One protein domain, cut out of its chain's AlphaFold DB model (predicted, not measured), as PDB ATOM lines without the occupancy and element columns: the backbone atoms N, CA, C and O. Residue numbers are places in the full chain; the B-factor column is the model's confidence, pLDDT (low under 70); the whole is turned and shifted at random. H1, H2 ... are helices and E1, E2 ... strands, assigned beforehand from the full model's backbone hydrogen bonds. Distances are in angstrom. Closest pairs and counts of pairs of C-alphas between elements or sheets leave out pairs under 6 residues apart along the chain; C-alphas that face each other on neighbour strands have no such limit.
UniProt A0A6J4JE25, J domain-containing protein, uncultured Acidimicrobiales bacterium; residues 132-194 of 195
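This is residues 132 to 194 of the 195 residues of the protein "J domain-containing protein" of uncultured Acidimicrobiales bacterium (UniProt A0A6J4JE25). This rounded domain has little regular structure: a small three-strand antiparallel sheet, ordered E1 E4 E5, and an antiparallel hairpin, E2 and E3, with short helix H1 next to E2, are joined by two long links, E1 to H1 and E3 to E4. The 63 printed residues run E1 H1 E2 E3 E4 E5; the class is mixed, with 24 residues in named elements. The whole is compact, with a radius of gyration of the C-alphas of 10.5 A and spans of 26 by 23 by 19 A.

Look at inner strand E4, residues 181 to 184, antiparallel to E1, residues 135 to 138, at 146 degrees; N 135 and O 184, 2.9 A, are within hydrogen-bond range. E5, residues 191 to 193, forms a hairpin with E4 at 123 degrees; N 183 and O 193 are within range at 2.9 A. In the other hairpin, E2, residues 158 to 160, and E3, residues 167 to 169, stand at 145 degrees; N 159 and O 168 are within range at 2.8 A. H1, residues 150 to 156, has 2 of 3 O i to N i+4 pairs within range; its closest C-alphas to E2, Ala 153 and Ile 159, are 5.4 A apart.

Find C-alpha 135 at (75.029, 70.604, 56.616), where E1 begins its 10.2 A. H1 spans 9.9 A, E4 9.8 A; E5 ends at C-alpha 193 (80.936, 76.744, 50.723).

The printed part has no cut. Links E1 to H1 and E3 to E4 are long. Residues 132, 134, 139 to 150 and 152 have pLDDT under 70.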
ATOM      1  N   GLY A 132      68.854  68.609  48.612       66.75
ATOM      2  CA  GLY A 132      69.343  68.345  49.966       66.75
ATOM      3  C   GLY A 132      69.564  69.628  50.778       66.75
ATOM      4  O   GLY A 132      69.775  70.698  50.210       66.75
ATOM      5  N   LYS A 133      69.516  69.558  52.114       70.19
ATOM      6  CA  LYS A 133      69.845  70.701  52.993       70.19
ATOM      7  C   LYS A 133      71.354  70.749  53.224       70.19
ATOM      8  O   LYS A 133      71.947  69.721  53.519       70.19
ATOM      9  N   ALA A 134      71.999  71.904  53.079       66.75
ATOM     10  CA  ALA A 134      73.417  72.024  53.419       66.75
ATOM     11  C   ALA A 134      73.644  71.728  54.913       66.75
ATOM     12  O   ALA A 134      72.908  72.227  55.763       66.75
ATOM     13  N   ILE A 135      74.662  70.926  55.232       75.19
ATOM     14  CA  ILE A 135      75.029  70.604  56.616       75.19
ATOM     15  C   ILE A 135      76.056  71.637  57.081       75.19
ATOM     16  O   ILE A 135      77.126  71.746  56.483       75.19
ATOM     17  N   SER A 136      75.732  72.382  58.136       70.19
ATOM     18  CA  SER A 136      76.649  73.310  58.803       70.19
ATOM     19  C   SER A 136      77.575  72.564  59.760       70.19
ATOM     20  O   SER A 136      77.089  71.802  60.601       70.19
ATOM     21  N   ARG A 137      78.886  72.808  59.682       74.88
ATOM     22  CA  ARG A 137      79.861  72.342  60.680       74.88
ATOM     23  C   ARG A 137      80.746  73.501  61.159       74.88
ATOM     24  O   ARG A 137      81.105  74.346  60.339       74.88
ATOM     25  N   PRO A 138      81.091  73.550  62.458       75.94
ATOM     26  CA  PRO A 138      82.017  74.550  62.983       75.94
ATOM     27  C   PRO A 138      83.416  74.357  62.383       75.94
ATOM     28  O   PRO A 138      83.872  73.220  62.227       75.94
ATOM     29  N   LYS A 139      84.094  75.459  62.038       68.38
ATOM     30  CA  LYS A 139      85.442  75.430  61.450       68.38
ATOM     31  C   LYS A 139      86.470  74.833  62.412       68.38
ATOM     32  O   LYS A 139      86.658  75.324  63.518       68.38
ATOM     33  N   THR A 140      87.214  73.836  61.939       62.16
ATOM     34  CA  THR A 140      88.342  73.220  62.668       62.16
ATOM     35  C   THR A 140      89.714  73.655  62.136       62.16
ATOM     36  O   THR A 140      90.735  73.118  62.550       62.16
ATOM     37  N   GLY A 141      89.744  74.641  61.230       60.78
ATOM     38  CA  GLY A 141      90.954  75.171  60.595       60.78
ATOM     39  C   GLY A 141      91.242  74.589  59.202       60.78
ATOM     40  O   GLY A 141      91.136  73.387  58.980       60.78
ATOM     41  N   GLY A 142      91.644  75.477  58.283       64.00
ATOM     42  CA  GLY A 142      92.373  75.169  57.046       64.00
ATOM     43  C   GLY A 142      91.598  74.598  55.848       64.00
ATOM     44  O   GLY A 142      91.752  73.422  55.543       64.00
ATOM     45  N   ALA A 143      90.914  75.449  55.068       54.62
ATOM     46  CA  ALA A 143      90.812  75.314  53.603       54.62
ATOM     47  C   ALA A 143      90.267  76.607  52.965       54.62
ATOM     48  O   ALA A 143      89.150  77.012  53.262       54.62
ATOM     49  N   LYS A 144      91.017  77.219  52.034       60.34
ATOM     50  CA  LYS A 144      90.476  78.233  51.113       60.34
ATOM     51  C   LYS A 144      89.829  77.510  49.942       60.34
ATOM     52  O   LYS A 144      90.541  76.923  49.126       60.34
ATOM     53  N   LEU A 145      88.509  77.580  49.815       58.81
ATOM     54  CA  LEU A 145      87.844  77.157  48.586       58.81
ATOM     55  C   LEU A 145      86.874  78.230  48.107       58.81
ATOM     56  O   LEU A 145      85.835  78.498  48.700       58.81
ATOM     57  N   ALA A 146      87.275  78.836  46.989       58.97
ATOM     58  CA  ALA A 146      86.608  79.911  46.286       58.97
ATOM     59  C   ALA A 146      85.124  79.601  46.030       58.97
ATOM     60  O   ALA A 146      84.809  78.751  45.192       58.97
ATOM     61  N   LEU A 147      84.236  80.286  46.759       61.00
ATOM     62  CA  LEU A 147      83.226  81.278  46.332       61.00
ATOM     63  C   LEU A 147      82.485  81.140  44.975       61.00
ATOM     64  O   LEU A 147      81.513  81.857  44.738       61.00
ATOM     65  N   ALA A 148      82.867  80.245  44.066       56.78
ATOM     66  CA  ALA A 148      82.150  80.036  42.812       56.78
ATOM     67  C   ALA A 148      80.794  79.359  43.080       56.78
ATOM     68  O   ALA A 148      80.727  78.294  43.699       56.78
ATOM     69  N   GLY A 149      79.728  79.998  42.594       60.34
ATOM     70  CA  GLY A 149      78.332  79.651  42.876       60.34
ATOM     71  C   GLY A 149      77.621  80.626  43.823       60.34
ATOM     72  O   GLY A 149      76.405  80.543  43.960       60.34
ATOM     73  N   MET A 150      78.332  81.586  44.434       66.31
ATOM     74  CA  MET A 150      77.712  82.535  45.369       66.31
ATOM     75  C   MET A 150      76.688  83.482  44.741       66.31
ATOM     76  O   MET A 150      75.719  83.811  45.410       66.31
ATOM     77  N   GLY A 151      76.858  83.903  43.483       71.44
ATOM     78  CA  GLY A 151      75.937  84.860  42.850       71.44
ATOM     79  C   GLY A 151      74.470  84.413  42.902       71.44
ATOM     80  O   GLY A 151      73.591  85.202  43.223       71.44
ATOM     81  N   GLU A 152      74.210  83.125  42.677       68.56
ATOM     82  CA  GLU A 152      72.861  82.550  42.736       68.56
ATOM     83  C   GLU A 152      72.397  82.297  44.184       68.56
ATOM     84  O   GLU A 152      71.249  82.592  44.544       68.56
ATOM     85  N   ALA A 153      73.315  81.856  45.052       76.62
ATOM     86  CA  ALA A 153      73.063  81.655  46.479       76.62
ATOM     87  C   ALA A 153      72.701  82.961  47.214       76.62
ATOM     88  O   ALA A 153      71.931  82.934  48.173       76.62
ATOM     89  N   LEU A 154      73.200  84.111  46.743       77.94
ATOM     90  CA  LEU A 154      72.905  85.441  47.291       77.94
ATOM     91  C   LEU A 154      71.457  85.907  47.062       77.94
ATOM     92  O   LEU A 154      71.005  86.828  47.739       77.94
ATOM     93  N   HIS A 155      70.707  85.304  46.146       75.62
ATOM     94  CA  HIS A 155      69.314  85.703  45.906       75.62
ATOM     95  C   HIS A 155      68.310  84.607  46.245       75.62
ATOM     96  O   HIS A 155      67.151  84.903  46.511       75.62
ATOM     97  N   THR A 156      68.746  83.347  46.255       80.81
ATOM     98  CA  THR A 156      67.831  82.201  46.340       80.81
ATOM     99  C   THR A 156      68.166  81.216  47.459       80.81
ATOM    100  O   THR A 156      67.442  80.239  47.627       80.81
ATOM    101  N   ASN A 157      69.261  81.430  48.202       86.94
ATOM    102  CA  ASN A 157      69.837  80.466  49.152       86.94
ATOM    103  C   ASN A 157      70.125  79.076  48.538       86.94
ATOM    104  O   ASN A 157      70.368  78.116  49.267       86.94
ATOM    105  N   LYS A 158      70.142  78.947  47.203       87.56
ATOM    106  CA  LYS A 158      70.478  77.712  46.484       87.56
ATOM    107  C   LYS A 158      71.951  77.717  46.082       87.56
ATOM    108  O   LYS A 158      72.445  78.697  45.532       87.56
ATOM    109  N   ILE A 159      72.643  76.603  46.297       87.50
ATOM    110  CA  ILE A 159      74.002  76.380  45.800       87.50
ATOM    111  C   ILE A 159      74.120  74.982  45.189       87.50
ATOM    112  O   ILE A 159      73.699  73.987  45.779       87.50
ATOM    113  N   THR A 160      74.694  74.876  43.991       86.62
ATOM    114  CA  THR A 160      74.909  73.580  43.334       86.62
ATOM    115  C   THR A 160      76.220  72.948  43.795       86.62
ATOM    116  O   THR A 160      77.291  73.543  43.669       86.62
ATOM    117  N   CYS A 161      76.164  71.707  44.285       83.75
ATOM    118  CA  CYS A 161      77.362  70.938  44.605       83.75
ATOM    119  C   CYS A 161      78.167  70.656  43.326       83.75
ATOM    120  O   CYS A 161      77.649  70.084  42.367       83.75
ATOM    121  N   ARG A 162      79.458  71.010  43.298       84.00
ATOM    122  CA  ARG A 162      80.286  70.802  42.095       84.00
ATOM    123  C   ARG A 162      80.560  69.333  41.790       84.00
ATOM    124  O   ARG A 162      80.700  69.010  40.611       84.00
ATOM    125  N   GLU A 163      80.580  68.493  42.823       83.69
ATOM    126  CA  GLU A 163      80.901  67.069  42.731       83.69
ATOM    127  C   GLU A 163      79.706  66.261  42.208       83.69
ATOM    128  O   GLU A 163      79.732  65.737  41.101       83.69
ATOM    129  N   CYS A 164      78.607  66.231  42.966       84.50
ATOM    130  CA  CYS A 164      77.444  65.394  42.651       84.50
ATOM    131  C   CYS A 164      76.307  66.130  41.925       84.50
ATOM    132  O   CYS A 164      75.263  65.534  41.667       84.50
ATOM    133  N   LYS A 165      76.487  67.423  41.613       85.62
ATOM    134  CA  LYS A 165      75.505  68.295  40.939       85.62
ATOM    135  C   LYS A 165      74.155  68.449  41.659       85.62
ATOM    136  O   LYS A 165      73.221  68.982  41.068       85.62
ATOM    137  N   SER A 166      74.045  68.032  42.922       82.88
ATOM    138  CA  SER A 166      72.836  68.242  43.725       82.88
ATOM    139  C   SER A 166      72.628  69.724  44.047       82.88
ATOM    140  O   SER A 166      73.595  70.476  44.218       82.88
ATOM    141  N   ILE A 167      71.367  70.145  44.154       87.12
ATOM    142  CA  ILE A 167      71.013  71.488  44.629       87.12
ATOM    143  C   ILE A 167      70.930  71.436  46.152       87.12
ATOM    144  O   ILE A 167      70.144  70.674  46.720       87.12
ATOM    145  N   GLN A 168      71.753  72.251  46.807       85.38
ATOM    146  CA  GLN A 168      71.797  72.384  48.254       85.38
ATOM    147  C   GLN A 168      71.171  73.708  48.679       85.38
ATOM    148  O   GLN A 168      71.529  74.764  48.161       85.38
ATOM    149  N   TRP A 169      70.264  73.650  49.648       88.44
ATOM    150  CA  TRP A 169      69.683  74.843  50.256       88.44
ATOM    151  C   TRP A 169      70.507  75.248  51.474       88.44
ATOM    152  O   TRP A 169      70.694  74.447  52.396       88.44
ATOM    153  N   LEU A 170      71.019  76.475  51.456       86.12
ATOM    154  CA  LEU A 170      71.685  77.093  52.591       86.12
ATOM    155  C   LEU A 170      70.624  77.585  53.591       86.12
ATOM    156  O   LEU A 170      69.571  78.069  53.174       86.12
ATOM    157  N   PRO A 171      70.867  77.444  54.903       84.81
ATOM    158  CA  PRO A 171      69.947  77.921  55.932       84.81
ATOM    159  C   PRO A 171      69.860  79.449  55.948       84.81
ATOM    160  O   PRO A 171      70.786  80.129  55.516       84.81
ATOM    161  N   ASP A 172      68.791  80.000  56.515       82.81
ATOM    162  CA  ASP A 172      68.694  81.447  56.710       82.81
ATOM    163  C   ASP A 172      69.858  81.968  57.575       82.81
ATOM    164  O   ASP A 172      70.417  81.252  58.421       82.81
ATOM    165  N   GLY A 173      70.285  83.201  57.299       83.38
ATOM    166  CA  GLY A 173      71.425  83.820  57.977       83.38
ATOM    167  C   GLY A 173      72.759  83.081  57.771       83.38
ATOM    168  O   GLY A 173      73.593  83.011  58.676       83.38
ATOM    169  N   TRP A 174      72.942  82.385  56.642       86.19
ATOM    170  CA  TRP A 174      74.183  81.647  56.375       86.19
ATOM    171  C   TRP A 174      75.382  82.560  56.095       86.19
ATOM    172  O   TRP A 174      76.525  82.153  56.290       86.19
ATOM    173  N   ARG A 175      75.136  83.788  55.632       82.06
ATOM    174  CA  ARG A 175      76.185  84.730  55.210       82.06
ATOM    175  C   ARG A 175      76.955  85.247  56.407       82.06
ATOM    176  O   ARG A 175      78.178  85.245  56.405       82.06
ATOM    177  N   GLU A 176      76.207  85.619  57.433       85.38
ATOM    178  CA  GLU A 176      76.675  86.129  58.714       85.38
ATOM    179  C   GLU A 176      77.499  85.070  59.452       85.38
ATOM    180  O   GLU A 176      78.389  85.395  60.226       85.38
ATOM    181  N   ARG A 177      77.233  83.789  59.175       81.06
ATOM    182  CA  ARG A 177      77.908  82.649  59.799       81.06
ATOM    183  C   ARG A 177      79.070  82.093  58.988       81.06
ATOM    184  O   ARG A 177      79.757  81.202  59.479       81.06
ATOM    185  N   LEU A 178      79.321  82.587  57.775       79.69
ATOM    186  CA  LEU A 178      80.348  82.036  56.882       79.69
ATOM    187  C   LEU A 178      81.779  82.211  57.429       79.69
ATOM    188  O   LEU A 178      82.704  81.478  57.063       79.69
ATOM    189  N   ASP A 179      81.967  83.169  58.336       77.06
ATOM    190  CA  ASP A 179      83.234  83.377  59.031       77.06
ATOM    191  C   ASP A 179      83.558  82.224  59.997       77.06
ATOM    192  O   ASP A 179      84.719  81.822  60.089       77.06
ATOM    193  N   GLU A 180      82.541  81.590  60.583       80.88
ATOM    194  CA  GLU A 180      82.669  80.565  61.632       80.88
ATOM    195  C   GLU A 180      82.231  79.158  61.182       80.88
ATOM    196  O   GLU A 180      82.610  78.151  61.785       80.88
ATOM    197  N   THR A 181      81.431  79.075  60.116       81.94
ATOM    198  CA  THR A 181      80.752  77.854  59.667       81.94
ATOM    199  C   THR A 181      81.155  77.480  58.249       81.94
ATOM    200  O   THR A 181      81.089  78.300  57.333       81.94
ATOM    201  N   ASP A 182      81.470  76.202  58.067       86.00
ATOM    202  CA  ASP A 182      81.637  75.583  56.759       86.00
ATOM    203  C   ASP A 182      80.367  74.813  56.375       86.00
ATOM    204  O   ASP A 182      79.759  74.110  57.194       86.00
ATOM    205  N   TYR A 183      79.963  74.927  55.112       86.56
ATOM    206  CA  TYR A 183      78.782  74.255  54.581       86.56
ATOM    207  C   TYR A 183      79.178  73.081  53.694       86.56
ATOM    208  O   TYR A 183      79.987  73.215  52.770       86.56
ATOM    209  N   TYR A 184      78.547  71.932  53.939       86.44
ATOM    210  CA  TYR A 184      78.776  70.676  53.227       86.44
ATOM    211  C   TYR A 184      77.516  70.208  52.493       86.44
ATOM    212  O   TYR A 184      76.385  70.430  52.928       86.44
ATOM    213  N   CYS A 185      77.710  69.529  51.364       86.56
ATOM    214  CA  CYS A 185      76.638  68.858  50.637       86.56
ATOM    215  C   CYS A 185      76.088  67.686  51.463       86.56
ATOM    216  O   CYS A 185      76.854  66.826  51.882       86.56
ATOM    217  N   SER A 186      74.769  67.586  51.629       86.38
ATOM    218  CA  SER A 186      74.128  66.465  52.340       86.38
ATOM    219  C   SER A 186      74.128  65.143  51.581       86.38
ATOM    220  O   SER A 186      73.820  64.117  52.171       86.38
ATOM    221  N   ILE A 187      74.412  65.154  50.275       84.81
ATOM    222  CA  ILE A 187      74.395  63.945  49.442       84.81
ATOM    223  C   ILE A 187      75.777  63.289  49.398       84.81
ATOM    224  O   ILE A 187      75.891  62.083  49.569       84.81
ATOM    225  N   CYS A 188      76.835  64.074  49.176       86.31
ATOM    226  CA  CYS A 188      78.201  63.553  49.019       86.31
ATOM    227  C   CYS A 188      79.166  63.973  50.136       86.31
ATOM    228  O   CYS A 188      80.353  63.667  50.057       86.31
ATOM    229  N   SER A 189      78.696  64.708  51.151       85.06
ATOM    230  CA  SER A 189      79.499  65.195  52.287       85.06
ATOM    231  C   SER A 189      80.710  66.060  51.910       85.06
ATOM    232  O   SER A 189      81.572  66.328  52.745       85.06
ATOM    233  N   ARG A 190      80.794  66.523  50.657       85.31
ATOM    234  CA  ARG A 190      81.863  67.399  50.163       85.31
ATOM    235  C   ARG A 190      81.605  68.842  50.596       85.31
ATOM    236  O   ARG A 190      80.454  69.280  50.619       85.31
ATOM    237  N   LEU A 191      82.673  69.580  50.898       84.56
ATOM    238  CA  LEU A 191      82.607  71.015  51.180       84.56
ATOM    239  C   LEU A 191      82.036  71.757  49.959       84.56
ATOM    240  O   LEU A 191      82.531  71.581  48.845       84.56
ATOM    241  N   ILE A 192      80.985  72.553  50.165       84.00
ATOM    242  CA  ILE A 192      80.314  73.333  49.108       84.00
ATOM    243  C   ILE A 192      80.562  74.829  49.244       84.00
ATOM    244  O   ILE A 192      80.612  75.517  48.226       84.00
ATOM    245  N   LEU A 193      80.715  75.330  50.471       81.62
ATOM    246  CA  LEU A 193      80.936  76.744  50.723       81.62
ATOM    247  C   LEU A 193      81.720  76.939  52.021       81.62
ATOM    248  O   LEU A 193      81.339  76.416  53.066       81.62
ATOM    249  N   ALA A 194      82.801  77.698  51.909       80.25
ATOM    250  CA  ALA A 194      83.655  78.169  52.989       80.25
ATOM    251  C   ALA A 194      84.213  79.542  52.583       80.25
ATOM    252  O   ALA A 194      84.069  79.953  51.424       80.25
TER     253      ALA A 194